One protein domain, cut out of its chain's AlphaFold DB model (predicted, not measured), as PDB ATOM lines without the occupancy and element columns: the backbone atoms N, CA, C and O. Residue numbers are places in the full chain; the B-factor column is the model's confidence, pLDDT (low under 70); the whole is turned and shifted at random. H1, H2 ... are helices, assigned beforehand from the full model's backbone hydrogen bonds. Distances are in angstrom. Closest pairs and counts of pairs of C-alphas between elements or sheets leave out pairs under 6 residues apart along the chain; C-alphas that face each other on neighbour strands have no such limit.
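This is residues 108 to 140 and 154 to 185 of the 722 residues of the protein "C2H2-type domain-containing protein" of Fusarium oxysporum f. sp. raphani 54005 (UniProt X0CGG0). Two long helices form a lopsided T: H1 meets H2 with its first residues, partway along H2, and slants away from it. Residues 108 to 117, which hold no named helix, form a lead-in on the same side of H2 as H1, while residues 129 to 140 of H1 and 178 to 185 of H2 stick out. The printed part has 65 residues with two named helices, H1 then H2, and no named strand, all helix in class. It is loose, with a radius of gyration of the C-alphas of 14.6 A, and flat, spanning 48 by 28 by 15 A.

H1, residues 118 to 140, touches H2, residues 154 to 185, through residues 118 to 125 and 162 to 166 alone. Their closest C-alphas, of Gly 122 and Ile 162, are 5.9 A apart. Their lines are only just about perpendicular, at 73 degrees. In both helices every O i to N i+4 pair is within hydrogen-bond range.

H1 begins at C-alpha 118 (155.115, 101.208, 137.095) and is 31.8 A long. H2, 46.2 A long, ends at C-alpha 185 (148.088, 97.841, 166.012).

Residues 141 to 153 are not printed, and C-alphas 140 and 154 are 24.2 A apart across this cut. No printed residue is under 70 in pLDDT.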
ATOM      1  N   ASP A 108     143.614 108.074 140.835       85.81
ATOM      2  CA  ASP A 108     144.788 108.606 141.522       85.81
ATOM      3  C   ASP A 108     145.507 107.512 142.348       85.81
ATOM      4  O   ASP A 108     144.921 107.021 143.323       85.81
ATOM      5  N   PRO A 109     146.764 107.148 142.017       88.00
ATOM      6  CA  PRO A 109     147.522 106.120 142.726       88.00
ATOM      7  C   PRO A 109     147.661 106.365 144.233       88.00
ATOM      8  O   PRO A 109     147.697 105.402 144.999       88.00
ATOM      9  N   ALA A 110     147.708 107.627 144.680       83.62
ATOM     10  CA  ALA A 110     147.853 107.983 146.094       83.62
ATOM     11  C   ALA A 110     146.552 107.795 146.897       83.62
ATOM     12  O   ALA A 110     146.574 107.777 148.134       83.62
ATOM     13  N   LYS A 111     145.406 107.627 146.219       84.69
ATOM     14  CA  LYS A 111     144.100 107.350 146.843       84.69
ATOM     15  C   LYS A 111     143.800 105.856 146.992       84.69
ATOM     16  O   LYS A 111     142.898 105.508 147.748       84.69
ATOM     17  N   LEU A 112     144.550 104.984 146.320       83.75
ATOM     18  CA  LEU A 112     144.396 103.533 146.428       83.75
ATOM     19  C   LEU A 112     144.994 102.997 147.745       83.75
ATOM     20  O   LEU A 112     145.846 103.627 148.375       83.75
ATOM     21  N   HIS A 113     144.524 101.819 148.163       74.75
ATOM     22  CA  HIS A 113     144.997 101.109 149.363       74.75
ATOM     23  C   HIS A 113     146.130 100.105 149.067       74.75
ATOM     24  O   HIS A 113     146.561  99.379 149.958       74.75
ATOM     25  N   TYR A 114     146.597 100.047 147.819       80.50
ATOM     26  CA  TYR A 114     147.630  99.136 147.332       80.50
ATOM     27  C   TYR A 114     148.566  99.870 146.364       80.50
ATOM     28  O   TYR A 114     148.171 100.854 145.737       80.50
ATOM     29  N   GLN A 115     149.801  99.383 146.232       85.50
ATOM     30  CA  GLN A 115     150.774  99.940 145.295       85.50
ATOM     31  C   GLN A 115     150.409  99.557 143.856       85.50
ATOM     32  O   GLN A 115     150.258  98.374 143.543       85.50
ATOM     33  N   VAL A 116     150.297 100.543 142.965       88.75
ATOM     34  CA  VAL A 116     150.139 100.288 141.524       88.75
ATOM     35  C   VAL A 116     151.475  99.930 140.865       88.75
ATOM     36  O   VAL A 116     152.539 100.321 141.342       88.75
ATOM     37  N   GLY A 117     151.427  99.214 139.742       88.06
ATOM     38  CA  GLY A 117     152.616  98.929 138.934       88.06
ATOM     39  C   GLY A 117     153.136 100.154 138.167       88.06
ATOM     40  O   GLY A 117     152.383 101.076 137.851       88.06
ATOM     41  N   PHE A 118     154.423 100.124 137.808       88.38
ATOM     42  CA  PHE A 118     155.115 101.208 137.095       88.38
ATOM     43  C   PHE A 118     154.433 101.628 135.780       88.38
ATOM     44  O   PHE A 118     154.378 102.816 135.474       88.38
ATOM     45  N   SER A 119     153.878 100.681 135.013       89.56
ATOM     46  CA  SER A 119     153.139 100.969 133.773       89.56
ATOM     47  C   SER A 119     151.919 101.858 134.029       89.56
ATOM     48  O   SER A 119     151.818 102.940 133.455       89.56
ATOM     49  N   TYR A 120     151.056 101.449 134.962       91.12
ATOM     50  CA  TYR A 120     149.865 102.197 135.374       91.12
ATOM     51  C   TYR A 120     150.224 103.597 135.890       91.12
ATOM     52  O   TYR A 120     149.619 104.587 135.478       91.12
ATOM     53  N   PHE A 121     151.245 103.700 136.750       91.50
ATOM     54  CA  PHE A 121     151.712 104.998 137.237       91.50
ATOM     55  C   PHE A 121     152.250 105.875 136.098       91.50
ATOM     56  O   PHE A 121     151.924 107.056 136.032       91.50
ATOM     57  N   GLY A 122     153.031 105.313 135.173       90.56
ATOM     58  CA  GLY A 122     153.579 106.038 134.028       90.56
ATOM     59  C   GLY A 122     152.527 106.483 133.007       90.56
ATOM     60  O   GLY A 122     152.724 107.486 132.323       90.56
ATOM     61  N   GLU A 123     151.405 105.779 132.880       90.06
ATOM     62  CA  GLU A 123     150.252 106.234 132.095       90.06
ATOM     63  C   GLU A 123     149.508 107.365 132.814       90.06
ATOM     64  O   GLU A 123     149.280 108.427 132.225       90.06
ATOM     65  N   TRP A 124     149.220 107.189 134.109       92.56
ATOM     66  CA  TRP A 124     148.583 108.210 134.942       92.56
ATOM     67  C   TRP A 124     149.397 109.510 134.981       92.56
ATOM     68  O   TRP A 124     148.842 110.586 134.757       92.56
ATOM     69  N   TRP A 125     150.713 109.422 135.195       91.38
ATOM     70  CA  TRP A 125     151.620 110.566 135.306       91.38
ATOM     71  C   TRP A 125     151.677 111.377 134.009       91.38
ATOM     72  O   TRP A 125     151.542 112.599 134.043       91.38
ATOM     73  N   ARG A 126     151.776 110.712 132.847       89.94
ATOM     74  CA  ARG A 126     151.762 111.383 131.533       89.94
ATOM     75  C   ARG A 126     150.464 112.141 131.278       89.94
ATOM     76  O   ARG A 126     150.501 113.213 130.677       89.94
ATOM     77  N   MET A 127     149.324 111.600 131.706       86.50
ATOM     78  CA  MET A 127     148.049 112.310 131.592       86.50
ATOM     79  C   MET A 127     147.960 113.463 132.597       86.50
ATOM     80  O   MET A 127     147.494 114.541 132.236       86.50
ATOM     81  N   ASN A 128     148.472 113.294 133.818       87.38
ATOM     82  CA  ASN A 128     148.483 114.353 134.826       87.38
ATOM     83  C   ASN A 128     149.378 115.544 134.423       87.38
ATOM     84  O   ASN A 128     148.944 116.691 134.530       87.38
ATOM     85  N   GLU A 129     150.575 115.299 133.876       86.19
ATOM     86  CA  GLU A 129     151.440 116.367 133.352       86.19
ATOM     87  C   GLU A 129     150.817 117.061 132.125       86.19
ATOM     88  O   GLU A 129     150.840 118.286 132.064       86.19
ATOM     89  N   LYS A 130     150.144 116.344 131.209       84.69
ATOM     90  CA  LYS A 130     149.376 116.980 130.113       84.69
ATOM     91  C   LYS A 130     148.272 117.916 130.628       84.69
ATOM     92  O   LYS A 130     148.095 119.014 130.105       84.69
ATOM     93  N   ILE A 131     147.547 117.501 131.668       85.56
ATOM     94  CA  ILE A 131     146.490 118.302 132.312       85.56
ATOM     95  C   ILE A 131     147.082 119.532 133.020       85.56
ATOM     96  O   ILE A 131     146.476 120.605 133.033       85.56
ATOM     97  N   LYS A 132     148.269 119.393 133.611       85.56
ATOM     98  CA  LYS A 132     149.029 120.476 134.248       85.56
ATOM     99  C   LYS A 132     149.554 121.479 133.217       85.56
ATOM    100  O   LYS A 132     149.305 122.668 133.392       85.56
ATOM    101  N   GLU A 133     150.162 121.022 132.118       84.06
ATOM    102  CA  GLU A 133     150.551 121.863 130.974       84.06
ATOM    103  C   GLU A 133     149.354 122.637 130.405       84.06
ATOM    104  O   GLU A 133     149.470 123.815 130.074       84.06
ATOM    105  N   GLU A 134     148.183 122.003 130.292       83.44
ATOM    106  CA  GLU A 134     146.963 122.658 129.816       83.44
ATOM    107  C   GLU A 134     146.451 123.723 130.799       83.44
ATOM    108  O   GLU A 134     146.145 124.842 130.385       83.44
ATOM    109  N   LYS A 135     146.429 123.430 132.106       83.81
ATOM    110  CA  LYS A 135     146.077 124.410 133.150       83.81
ATOM    111  C   LYS A 135     147.064 125.578 133.204       83.81
ATOM    112  O   LYS A 135     146.647 126.724 133.358       83.81
ATOM    113  N   GLU A 136     148.358 125.317 133.044       81.50
ATOM    114  CA  GLU A 136     149.386 126.355 132.983       81.50
ATOM    115  C   GLU A 136     149.266 127.194 131.704       81.50
ATOM    116  O   GLU A 136     149.362 128.419 131.764       81.50
ATOM    117  N   ARG A 137     148.942 126.582 130.559       78.00
ATOM    118  CA  ARG A 137     148.636 127.287 129.303       78.00
ATOM    119  C   ARG A 137     147.417 128.200 129.446       78.00
ATOM    120  O   ARG A 137     147.492 129.365 129.062       78.00
ATOM    121  N   MET A 138     146.338 127.716 130.067       78.62
ATOM    122  CA  MET A 138     145.146 128.517 130.388       78.62
ATOM    123  C   MET A 138     145.451 129.676 131.353       78.62
ATOM    124  O   MET A 138     144.808 130.717 131.276       78.62
ATOM    125  N   ARG A 139     146.451 129.529 132.234       79.25
ATOM    126  CA  ARG A 139     146.898 130.577 133.170       79.25
ATOM    127  C   ARG A 139     147.883 131.583 132.557       79.25
ATOM    128  O   ARG A 139     147.927 132.724 133.004       79.25
ATOM    129  N   THR A 140     148.689 131.170 131.579       75.12
ATOM    130  CA  THR A 140     149.795 131.973 131.009       75.12
ATOM    131  C   THR A 140     149.507 132.547 129.621       75.12
ATOM    132  O   THR A 140     150.262 133.395 129.150       75.12
ATOM    133  N   ASP A 154     164.822 112.349 124.592       78.75
ATOM    134  CA  ASP A 154     163.638 112.938 125.236       78.75
ATOM    135  C   ASP A 154     162.790 111.866 125.922       78.75
ATOM    136  O   ASP A 154     162.248 112.093 127.005       78.75
ATOM    137  N   ARG A 155     162.699 110.678 125.310       76.69
ATOM    138  CA  ARG A 155     161.982 109.522 125.861       76.69
ATOM    139  C   ARG A 155     162.709 108.934 127.067       76.69
ATOM    140  O   ARG A 155     162.048 108.497 128.007       76.69
ATOM    141  N   GLU A 156     164.040 108.945 127.074       81.69
ATOM    142  CA  GLU A 156     164.828 108.531 128.237       81.69
ATOM    143  C   GLU A 156     164.720 109.544 129.386       81.69
ATOM    144  O   GLU A 156     164.427 109.158 130.517       81.69
ATOM    145  N   LYS A 157     164.825 110.846 129.096       85.00
ATOM    146  CA  LYS A 157     164.608 111.935 130.066       85.00
ATOM    147  C   LYS A 157     163.182 111.908 130.635       85.00
ATOM    148  O   LYS A 157     162.992 112.127 131.831       85.00
ATOM    149  N   GLU A 158     162.176 111.593 129.817       85.69
ATOM    150  CA  GLU A 158     160.796 111.349 130.260       85.69
ATOM    151  C   GLU A 158     160.703 110.107 131.164       85.69
ATOM    152  O   GLU A 158     160.141 110.188 132.256       85.69
ATOM    153  N   LYS A 159     161.295 108.976 130.759       84.50
ATOM    154  CA  LYS A 159     161.327 107.731 131.546       84.50
ATOM    155  C   LYS A 159     161.998 107.939 132.909       84.50
ATOM    156  O   LYS A 159     161.467 107.461 133.907       84.50
ATOM    157  N   ALA A 160     163.101 108.683 132.969       84.81
ATOM    158  CA  ALA A 160     163.795 109.022 134.211       84.81
ATOM    159  C   ALA A 160     162.930 109.887 135.148       84.81
ATOM    160  O   ALA A 160     162.876 109.628 136.349       84.81
ATOM    161  N   ARG A 161     162.181 110.863 134.609       88.38
ATOM    162  CA  ARG A 161     161.212 111.661 135.391       88.38
ATOM    163  C   ARG A 161     160.051 110.814 135.916       88.38
ATOM    164  O   ARG A 161     159.672 110.972 137.073       88.38
ATOM    165  N   ILE A 162     159.522 109.898 135.101       89.44
ATOM    166  CA  ILE A 162     158.476 108.949 135.520       89.44
ATOM    167  C   ILE A 162     159.002 108.014 136.617       89.44
ATOM    168  O   ILE A 162     158.287 107.767 137.582       89.44
ATOM    169  N   GLN A 163     160.245 107.534 136.505       86.50
ATOM    170  CA  GLN A 163     160.890 106.702 137.525       86.50
ATOM    171  C   GLN A 163     161.029 107.453 138.855       86.50
ATOM    172  O   GLN A 163     160.506 106.988 139.862       86.50
ATOM    173  N   ALA A 164     161.621 108.652 138.847       86.88
ATOM    174  CA  ALA A 164     161.761 109.471 140.052       86.88
ATOM    175  C   ALA A 164     160.403 109.799 140.707       86.88
ATOM    176  O   ALA A 164     160.270 109.739 141.927       86.88
ATOM    177  N   ALA A 165     159.371 110.089 139.906       88.50
ATOM    178  CA  ALA A 165     158.019 110.322 140.411       88.50
ATOM    179  C   ALA A 165     157.346 109.047 140.961       88.50
ATOM    180  O   ALA A 165     156.595 109.130 141.930       88.50
ATOM    181  N   TYR A 166     157.614 107.876 140.374       87.50
ATOM    182  CA  TYR A 166     157.104 106.587 140.852       87.50
ATOM    183  C   TYR A 166     157.777 106.146 142.154       87.50
ATOM    184  O   TYR A 166     157.107 105.619 143.042       87.50
ATOM    185  N   ASP A 167     159.079 106.388 142.299       84.88
ATOM    186  CA  ASP A 167     159.796 106.087 143.537       84.88
ATOM    187  C   ASP A 167     159.395 107.044 144.669       84.88
ATOM    188  O   ASP A 167     159.131 106.572 145.771       84.88
ATOM    189  N   ALA A 168     159.192 108.338 144.390       85.69
ATOM    190  CA  ALA A 168     158.596 109.269 145.354       85.69
ATOM    191  C   ALA A 168     157.160 108.866 145.758       85.69
ATOM    192  O   ALA A 168     156.811 108.908 146.937       85.69
ATOM    193  N   TYR A 169     156.335 108.406 144.807       87.69
ATOM    194  CA  TYR A 169     155.014 107.832 145.099       87.69
ATOM    195  C   TYR A 169     155.104 106.578 145.985       87.69
ATOM    196  O   TYR A 169     154.288 106.411 146.892       87.69
ATOM    197  N   LYS A 170     156.093 105.704 145.757       83.81
ATOM    198  CA  LYS A 170     156.345 104.535 146.611       83.81
ATOM    199  C   LYS A 170     156.746 104.947 148.025       83.81
ATOM    200  O   LYS A 170     156.176 104.392 148.959       83.81
ATOM    201  N   GLU A 171     157.658 105.909 148.186       81.19
ATOM    202  CA  GLU A 171     158.043 106.447 149.501       81.19
ATOM    203  C   GLU A 171     156.814 107.032 150.232       81.19
ATOM    204  O   GLU A 171     156.528 106.640 151.364       81.19
ATOM    205  N   GLU A 172     156.000 107.874 149.578       82.31
ATOM    206  CA  GLU A 172     154.786 108.442 150.194       82.31
ATOM    207  C   GLU A 172     153.737 107.368 150.547       82.31
ATOM    208  O   GLU A 172     153.134 107.404 151.627       82.31
ATOM    209  N   LEU A 173     153.517 106.382 149.670       82.81
ATOM    210  CA  LEU A 173     152.574 105.294 149.929       82.81
ATOM    211  C   LEU A 173     153.052 104.393 151.074       82.81
ATOM    212  O   LEU A 173     152.251 104.050 151.947       82.81
ATOM    213  N   GLN A 174     154.339 104.038 151.110       78.38
ATOM    214  CA  GLN A 174     154.937 103.270 152.204       78.38
ATOM    215  C   GLN A 174     154.810 104.036 153.522       78.38
ATOM    216  O   GLN A 174     154.298 103.480 154.495       78.38
ATOM    217  N   ALA A 175     155.131 105.333 153.530       77.56
ATOM    218  CA  ALA A 175     154.944 106.216 154.675       77.56
ATOM    219  C   ALA A 175     153.486 106.254 155.178       77.56
ATOM    220  O   ALA A 175     153.222 106.191 156.383       77.56
ATOM    221  N   LYS A 176     152.514 106.313 154.263       80.75
ATOM    222  CA  LYS A 176     151.076 106.262 154.571       80.75
ATOM    223  C   LYS A 176     150.669 104.903 155.162       80.75
ATOM    224  O   LYS A 176     150.023 104.863 156.208       80.75
ATOM    225  N   MET A 177     151.092 103.794 154.550       80.19
ATOM    226  CA  MET A 177     150.824 102.420 155.015       80.19
ATOM    227  C   MET A 177     151.518 102.079 156.345       80.19
ATOM    228  O   MET A 177     151.036 101.227 157.098       80.19
ATOM    229  N   ALA A 178     152.641 102.730 156.643       78.19
ATOM    230  CA  ALA A 178     153.344 102.656 157.915       78.19
ATOM    231  C   ALA A 178     152.558 103.381 159.026       78.19
ATOM    232  O   ALA A 178     152.284 102.790 160.073       78.19
ATOM    233  N   ARG A 179     152.095 104.615 158.764       77.69
ATOM    234  CA  ARG A 179     151.254 105.396 159.693       77.69
ATOM    235  C   ARG A 179     149.948 104.689 160.051       77.69
ATOM    236  O   ARG A 179     149.641 104.565 161.236       77.69
ATOM    237  N   THR A 180     149.208 104.200 159.052       81.62
ATOM    238  CA  THR A 180     147.943 103.472 159.265       81.62
ATOM    239  C   THR A 180     148.154 102.255 160.170       81.62
ATOM    240  O   THR A 180     147.509 102.149 161.210       81.62
ATOM    241  N   PHE A 181     149.148 101.423 159.860       83.62
ATOM    242  CA  PHE A 181     149.478 100.215 160.621       83.62
ATOM    243  C   PHE A 181     149.819 100.480 162.093       83.62
ATOM    244  O   PHE A 181     149.287  99.811 162.975       83.62
ATOM    245  N   VAL A 182     150.663 101.476 162.393       82.62
ATOM    246  CA  VAL A 182     150.936 101.824 163.798       82.62
ATOM    247  C   VAL A 182     149.678 102.384 164.470       82.62
ATOM    248  O   VAL A 182     149.447 102.127 165.649       82.62
ATOM    249  N   SER A 183     148.819 103.113 163.748       82.75
ATOM    250  CA  SER A 183     147.565 103.617 164.317       82.75
ATOM    251  C   SER A 183     146.570 102.506 164.695       82.75
ATOM    252  O   SER A 183     145.887 102.648 165.712       82.75
ATOM    253  N   GLU A 184     146.551 101.411 163.928       86.00
ATOM    254  CA  GLU A 184     145.725 100.215 164.127       86.00
ATOM    255  C   GLU A 184     146.274  99.334 165.264       86.00
ATOM    256  O   GLU A 184     145.582  99.090 166.254       86.00
ATOM    257  N   HIS A 185     147.541  98.914 165.172       85.56
ATOM    258  CA  HIS A 185     148.088  97.841 166.012       85.56
ATOM    259  C   HIS A 185     148.652  98.281 167.371       85.56
ATOM    260  O   HIS A 185     148.818  97.439 168.250       85.56
TER     261      HIS A 185